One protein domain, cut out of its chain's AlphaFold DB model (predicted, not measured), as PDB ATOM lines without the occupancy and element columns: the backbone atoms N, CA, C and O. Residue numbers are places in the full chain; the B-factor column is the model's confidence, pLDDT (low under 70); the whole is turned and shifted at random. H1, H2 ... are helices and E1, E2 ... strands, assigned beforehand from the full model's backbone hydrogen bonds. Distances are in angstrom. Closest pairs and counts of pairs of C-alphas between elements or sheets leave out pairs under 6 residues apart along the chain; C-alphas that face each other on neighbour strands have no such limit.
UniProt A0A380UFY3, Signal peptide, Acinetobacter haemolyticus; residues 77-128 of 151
ATOM      1  N   SER A  77      62.524  16.120  -5.804       89.44
ATOM      2  CA  SER A  77      63.536  16.373  -4.775       89.44
ATOM      3  C   SER A  77      62.940  17.155  -3.600       89.44
ATOM      4  O   SER A  77      61.980  17.904  -3.781       89.44
ATOM      5  N   GLU A  78      63.544  17.062  -2.415       90.69
ATOM      6  CA  GLU A  78      63.094  17.817  -1.233       90.69
ATOM      7  C   GLU A  78      63.055  19.334  -1.496       90.69
ATOM      8  O   GLU A  78      62.107  20.015  -1.115       90.69
ATOM      9  N   ALA A  79      64.023  19.859  -2.253       91.50
ATOM     10  CA  ALA A  79      64.036  21.262  -2.670       91.50
ATOM     11  C   ALA A  79      62.885  21.616  -3.631       91.50
ATOM     12  O   ALA A  79      62.406  22.748  -3.635       91.50
ATOM     13  N   SER A  80      62.430  20.661  -4.445       87.50
ATOM     14  CA  SER A  80      61.305  20.845  -5.371       87.50
ATOM     15  C   SER A  80      59.960  20.868  -4.646       87.50
ATOM     16  O   SER A  80      59.049  21.558  -5.098       87.50
ATOM     17  N   LEU A  81      59.843  20.176  -3.508       91.94
ATOM     18  CA  LEU A  81      58.621  20.169  -2.698       91.94
ATOM     19  C   LEU A  81      58.265  21.562  -2.154       91.94
ATOM     20  O   LEU A  81      57.093  21.848  -1.938       91.94
ATOM     21  N   ALA A  82      59.242  22.468  -2.026       94.44
ATOM     22  CA  ALA A  82      59.000  23.862  -1.647       94.44
ATOM     23  C   ALA A  82      58.129  24.641  -2.655       94.44
ATOM     24  O   ALA A  82      57.586  25.690  -2.314       94.44
ATOM     25  N   TYR A  83      57.996  24.138  -3.886       92.94
ATOM     26  CA  TYR A  83      57.171  24.727  -4.942       92.94
ATOM     27  C   TYR A  83      55.832  23.999  -5.125       92.94
ATOM     28  O   TYR A  83      55.103  24.274  -6.073       92.94
ATOM     29  N   VAL A  84      55.485  23.051  -4.253       94.25
ATOM     30  CA  VAL A  84      54.154  22.437  -4.273       94.25
ATOM     31  C   VAL A  84      53.121  23.494  -3.906       94.25
ATOM     32  O   VAL A  84      53.256  24.216  -2.918       94.25
ATOM     33  N   GLY A  85      52.070  23.589  -4.714       93.88
ATOM     34  CA  GLY A  85      51.044  24.595  -4.515       93.88
ATOM     35  C   GLY A  85      50.214  24.877  -5.754       93.88
ATOM     36  O   GLY A  85      50.388  24.286  -6.822       93.88
ATOM     37  N   ARG A  86      49.284  25.816  -5.581       94.25
ATOM     38  CA  ARG A  86      48.410  26.317  -6.637       94.25
ATOM     39  C   ARG A  86      48.812  27.738  -6.993       94.25
ATOM     40  O   ARG A  86      48.719  28.645  -6.169       94.25
ATOM     41  N   TYR A  87      49.202  27.917  -8.241       93.25
ATOM     42  CA  TYR A  87      49.630  29.183  -8.806       93.25
ATOM     43  C   TYR A  87      48.554  29.729  -9.725       93.25
ATOM     44  O   TYR A  87      47.863  28.981 -10.419       93.25
ATOM     45  N   HIS A  88      48.426  31.048  -9.713       92.38
ATOM     46  CA  HIS A  88      47.458  31.784 -10.502       92.38
ATOM     47  C   HIS A  88      48.168  32.928 -11.212       92.38
ATOM     48  O   HIS A  88      48.932  33.666 -10.589       92.38
ATOM     49  N   ALA A  89      47.940  33.046 -12.515       89.81
ATOM     50  CA  ALA A  89      48.505  34.104 -13.332       89.81
ATOM     51  C   ALA A  89      47.466  34.614 -14.328       89.81
ATOM     52  O   ALA A  89      46.685  33.843 -14.884       89.81
ATOM     53  N   ARG A  90      47.491  35.923 -14.583       89.69
ATOM     54  CA  ARG A  90      46.779  36.538 -15.704       89.69
ATOM     55  C   ARG A  90      47.793  36.899 -16.764       89.69
ATOM     56  O   ARG A  90      48.762  37.599 -16.478       89.69
ATOM     57  N   ILE A  91      47.581  36.378 -17.960       88.25
ATOM     58  CA  ILE A  91      48.508  36.521 -19.073       88.25
ATOM     59  C   ILE A  91      47.808  37.360 -20.140       88.25
ATOM     60  O   ILE A  91      46.690  37.014 -20.530       88.25
ATOM     61  N   PRO A  92      48.431  38.443 -20.633       89.06
ATOM     62  CA  PRO A  92      47.849  39.226 -21.711       89.06
ATOM     63  C   PRO A  92      47.784  38.398 -22.999       89.06
ATOM     64  O   PRO A  92      48.739  37.719 -23.362       89.06
ATOM     65  N   CYS A  93      46.689  38.514 -23.743       86.81
ATOM     66  CA  CYS A  93      46.478  37.792 -25.003       86.81
ATOM     67  C   CYS A  93      47.389  38.253 -26.151       86.81
ATOM     68  O   CYS A  93      47.386  37.657 -27.225       86.81
ATOM     69  N   THR A  94      48.178  39.310 -25.938       87.00
ATOM     70  CA  THR A  94      49.308  39.648 -26.813       87.00
ATOM     71  C   THR A  94      50.402  38.587 -26.764       87.00
ATOM     72  O   THR A  94      51.230  38.524 -27.670       87.00
ATOM     73  N   ASP A  95      50.433  37.790 -25.697       84.88
ATOM     74  CA  ASP A  95      51.388  36.715 -25.532       84.88
ATOM     75  C   ASP A  95      50.939  35.443 -26.284       84.88
ATOM     76  O   ASP A  95      49.825  34.957 -26.050       84.88
ATOM     77  N   PRO A  96      51.778  34.862 -27.168       81.06
ATOM     78  CA  PRO A  96      51.433  33.658 -27.919       81.06
ATOM     79  C   PRO A  96      51.083  32.435 -27.056       81.06
ATOM     80  O   PRO A  96      50.357  31.569 -27.546       81.06
ATOM     81  N   PHE A  97      51.545  32.329 -25.800       80.62
ATOM     82  CA  PHE A  97      51.184  31.187 -24.941       80.62
ATOM     83  C   PHE A  97      49.822  31.329 -24.252       80.62
ATOM     84  O   PHE A  97      49.314  30.351 -23.702       80.62
ATOM     85  N   ALA A  98      49.196  32.510 -24.300       83.56
ATOM     86  CA  ALA A  98      47.902  32.737 -23.664       83.56
ATOM     87  C   ALA A  98      46.771  31.919 -24.314       83.56
ATOM     88  O   ALA A  98      45.781  31.615 -23.655       83.56
ATOM     89  N   GLY A  99      46.909  31.528 -25.589       78.38
ATOM     90  CA  GLY A  99      45.932  30.674 -26.278       78.38
ATOM     91  C   GLY A  99      44.535  31.294 -26.400       78.38
ATOM     92  O   GLY A  99      43.552  30.569 -26.531       78.38
ATOM     93  N   CYS A 100      44.446  32.622 -26.328       82.25
ATOM     94  CA  CYS A 100      43.185  33.347 -26.336       82.25
ATOM     95  C   CYS A 100      42.416  33.181 -27.648       82.25
ATOM     96  O   CYS A 100      42.998  33.082 -28.732       82.25
ATOM     97  N   VAL A 101      41.089  33.232 -27.557       78.62
ATOM     98  CA  VAL A 101      40.178  33.143 -28.701       78.62
ATOM     99  C   VAL A 101      39.304  34.392 -28.782       78.62
ATOM    100  O   VAL A 101      38.909  34.957 -27.777       78.62
ATOM    101  N   ASN A 102      38.950  34.832 -29.992       66.62
ATOM    102  CA  ASN A 102      37.932  35.873 -30.216       66.62
ATOM    103  C   ASN A 102      38.099  37.175 -29.387       66.62
ATOM    104  O   ASN A 102      37.236  37.511 -28.580       66.62
ATOM    105  N   HIS A 103      39.153  37.955 -29.650       72.50
ATOM    106  CA  HIS A 103      39.344  39.314 -29.100       72.50
ATOM    107  C   HIS A 103      39.354  39.424 -27.561       72.50
ATOM    108  O   HIS A 103      39.032  40.477 -27.010       72.50
ATOM    109  N   GLU A 104      39.721  38.358 -26.856       81.44
ATOM    110  CA  GLU A 104      40.003  38.426 -25.422       81.44
ATOM    111  C   GLU A 104      41.269  39.254 -25.158       81.44
ATOM    112  O   GLU A 104      42.187  39.298 -25.980       81.44
ATOM    113  N   ASN A 105      41.315  39.921 -24.002       84.38
ATOM    114  CA  ASN A 105      42.452  40.762 -23.612       84.38
ATOM    115  C   ASN A 105      43.448  40.021 -22.715       84.38
ATOM    116  O   ASN A 105      44.650  40.268 -22.796       84.38
ATOM    117  N   GLU A 106      42.948  39.126 -21.862       84.88
ATOM    118  CA  GLU A 106      43.735  38.338 -20.915       84.88
ATOM    119  C   GLU A 106      43.150  36.925 -20.796       84.88
ATOM    120  O   GLU A 106      41.935  36.738 -20.910       84.88
ATOM    121  N   ALA A 107      44.013  35.951 -20.516       86.31
ATOM    122  CA  ALA A 107      43.649  34.593 -20.128       86.31
ATOM    123  C   ALA A 107      44.109  34.310 -18.693       86.31
ATOM    124  O   ALA A 107      45.142  34.809 -18.236       86.31
ATOM    125  N   GLU A 108      43.334  33.503 -17.975       86.62
ATOM    126  CA  GLU A 108      43.649  33.050 -16.626       86.62
ATOM    127  C   GLU A 108      44.308  31.673 -16.665       86.62
ATOM    128  O   GLU A 108      43.748  30.709 -17.186       86.62
ATOM    129  N   TYR A 109      45.490  31.576 -16.066       86.81
ATOM    130  CA  TYR A 109      46.239  30.338 -15.932       86.81
ATOM    131  C   TYR A 109      46.256  29.887 -14.481       86.81
ATOM    132  O   TYR A 109      46.662  30.632 -13.586       86.81
ATOM    133  N   ILE A 110      45.855  28.640 -14.256       89.50
ATOM    134  CA  ILE A 110      45.933  27.981 -12.956       89.50
ATOM    135  C   ILE A 110      46.858  26.781 -13.106       89.50
ATOM    136  O   ILE A 110      46.574  25.894 -13.906       89.50
ATOM    137  N   LEU A 111      47.939  26.741 -12.331       91.06
ATOM    138  CA  LEU A 111      48.901  25.639 -12.306       91.06
ATOM    139  C   LEU A 111      48.905  25.002 -10.917       91.06
ATOM    140  O   LEU A 111      49.089  25.698  -9.924       91.06
ATOM    141  N   ASN A 112      48.714  23.690 -10.844       92.12
ATOM    142  CA  ASN A 112      48.793  22.921  -9.608       92.12
ATOM    143  C   ASN A 112      50.000  21.993  -9.697       92.12
ATOM    144  O   ASN A 112      50.042  21.128 -10.574       92.12
ATOM    145  N   LEU A 113      50.955  22.198  -8.797       92.25
ATOM    146  CA  LEU A 113      52.125  21.344  -8.614       92.25
ATOM    147  C   LEU A 113      51.868  20.463  -7.394       92.25
ATOM    148  O   LEU A 113      51.613  20.994  -6.312       92.25
ATOM    149  N   LEU A 114      51.886  19.141  -7.575       90.94
ATOM    150  CA  LEU A 114      51.600  18.169  -6.522       90.94
ATOM    151  C   LEU A 114      52.888  17.534  -5.985       90.94
ATOM    152  O   LEU A 114      53.921  17.505  -6.652       90.94
ATOM    153  N   GLU A 115      52.808  16.992  -4.770       89.94
ATOM    154  CA  GLU A 115      53.934  16.342  -4.081       89.94
ATOM    155  C   GLU A 115      54.432  15.074  -4.789       89.94
ATOM    156  O   GLU A 115      55.592  14.694  -4.645       89.94
ATOM    157  N   ASP A 116      53.575  14.429  -5.584       84.50
ATOM    158  CA  ASP A 116      53.916  13.258  -6.399       84.50
ATOM    159  C   ASP A 116      54.635  13.623  -7.713       84.50
ATOM    160  O   ASP A 116      54.980  12.747  -8.506       84.50
ATOM    161  N   GLY A 117      54.869  14.918  -7.950       84.50
ATOM    162  CA  GLY A 117      55.484  15.444  -9.165       84.50
ATOM    163  C   GLY A 117      54.522  15.583 -10.340       84.50
ATOM    164  O   GLY A 117      54.945  15.987 -11.424       84.50
ATOM    165  N   SER A 118      53.237  15.265 -10.157       86.38
ATOM    166  CA  SER A 118      52.223  15.511 -11.175       86.38
ATOM    167  C   SER A 118      51.880  16.999 -11.272       86.38
ATOM    168  O   SER A 118      52.013  17.777 -10.322       86.38
ATOM    169  N   VAL A 119      51.455  17.401 -12.471       87.38
ATOM    170  CA  VAL A 119      51.127  18.788 -12.792       87.38
ATOM    171  C   VAL A 119      49.782  18.837 -13.497       87.38
ATOM    172  O   VAL A 119      49.591  18.184 -14.524       87.38
ATOM    173  N   TYR A 120      48.870  19.657 -12.978       86.06
ATOM    174  CA  TYR A 120      47.595  19.961 -13.626       86.06
ATOM    175  C   TYR A 120      47.529  21.444 -13.928       86.06
ATOM    176  O   TYR A 120      47.746  22.273 -13.043       86.06
ATOM    177  N   TRP A 121      47.177  21.782 -15.161       81.31
ATOM    178  CA  TRP A 121      46.996  23.166 -15.562       81.31
ATOM    179  C   TRP A 121      45.619  23.383 -16.170       81.31
ATOM    180  O   TRP A 121      45.012  22.484 -16.751       81.31
ATOM    181  N   THR A 122      45.108  24.592 -16.001       81.12
ATOM    182  CA  THR A 122      43.874  25.050 -16.625       81.12
ATOM    183  C   THR A 122      44.135  26.420 -17.212       81.12
ATOM    184  O   THR A 122      44.585  27.318 -16.502       81.12
ATOM    185  N   ASN A 123      43.853  26.563 -18.502       75.00
ATOM    186  CA  ASN A 123      43.800  27.849 -19.175       75.00
ATOM    187  C   ASN A 123      42.332  28.194 -19.405       75.00
ATOM    188  O   ASN A 123      41.624  27.482 -20.119       75.00
ATOM    189  N   THR A 124      41.884  29.252 -18.741       73.19
ATOM    190  CA  THR A 124      40.535  29.781 -18.884       73.19
ATOM    191  C   THR A 124      40.626  31.085 -19.653       73.19
ATOM    192  O   THR A 124      41.131  32.095 -19.160       73.19
ATOM    193  N   SER A 125      40.113  31.059 -20.872       64.38
ATOM    194  CA  SER A 125      39.966  32.247 -21.691       64.38
ATOM    195  C   SER A 125      38.679  32.965 -21.253       64.38
ATOM    196  O   SER A 125      37.630  32.331 -21.089       64.38
ATOM    197  N   PHE A 126      38.739  34.272 -20.959       62.88
ATOM    198  CA  PHE A 126      37.556  35.037 -20.533       62.88
ATOM    199  C   PHE A 126      36.678  35.400 -21.736       62.88
ATOM    200  O   PHE A 126      36.428  36.574 -22.024       62.88
ATOM    201  N   GLY A 127      36.174  34.392 -22.440       55.62
ATOM    202  CA  GLY A 127      35.156  34.590 -23.451       55.62
ATOM    203  C   GLY A 127      33.919  35.146 -22.760       55.62
ATOM    204  O   GLY A 127      33.348  34.499 -21.878       55.62
ATOM    205  N   ARG A 128      33.477  36.354 -23.129       48.44
ATOM    206  CA  ARG A 128      32.141  36.812 -22.732       48.44
ATOM    207  C   ARG A 128      31.152  35.738 -23.187       48.44
ATOM    208  O   ARG A 128      30.984  35.546 -24.389       48.44
TER     209      ARG A 128
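AT A GLANCE: This is residues 77 to 128 of the 151 residues of the protein "Signal peptide" of Acinetobacter haemolyticus (UniProt A0A380UFY3). What is the main picture? A long, narrow sheet of three antiparallel strands, E1, E2 and E3, makes the body, with the short helix H1 beyond one end and the long loop of residues 93 to 105 at the other. What is it made of? The printed part has 52 residues, with one named helix and three named strands in the chain order H1, E1, E2, E3; the sheet's order is E1, E2, E3, and the class is mostly strand. How is it shaped? The whole is loose, with a radius of gyration of the C-alphas of 13.5 A, and its outline is a rod of 42 by 16 by 13 A.

HOW THE PARTS SIT: How do the strands stand to each other? E1, residues 85 to 92, E2, residues 106 to 113, and E3, residues 119 to 125, form a meander, each strand the antiparallel neighbour of the one before. E1 and E3 are the edge strands, and E2 is the inner one. Which backbone atoms pair? E1 and E2 are a hairpin at 161 degrees between their directions, with N 87 and O 111 within hydrogen-bond range at 2.8 A and N 107 and O 91 at 2.9 A. E2 and E3 are a hairpin at 167 degrees, with N 112 and O 120 within range at 2.8 A and N 108 and O 124 at 2.9 A. Where is the helix? H1, residues 78 to 81, is not on the sheet, with 2 pairs of C-alphas within 10 A, and it is apart from E2 and E3. With 4 residues it is too short for any O i to N i+4 pair; its one O i to N i+3 pair is within range.

IN THESE COORDINATES: Where do the strands run? E1 begins at C-alpha 85 at (51.044, 24.595, -4.515) and is 22.8 A long from first to last C-alpha. E2 is 22.6 A long, and E3, 19.6 A long, ends at C-alpha 125 at (39.966, 32.247, -21.691). Where does the helix begin? H1 begins at C-alpha 78 at (63.094, 17.817, -1.233).

THE WHOLE: How far does it reach? The two C-alphas farthest apart are those of Glu 78 and His 103, at 42.5 A. Is it continuous? The printed part has no cut; the link from E1 to E2 is long, with 13 residues, while those from H1 to E1 and from E2 to E3 are tight. Where is confidence low? The mean pLDDT of the printed part is 84.1, and residue 102 and residues 125 to 128 are under 70.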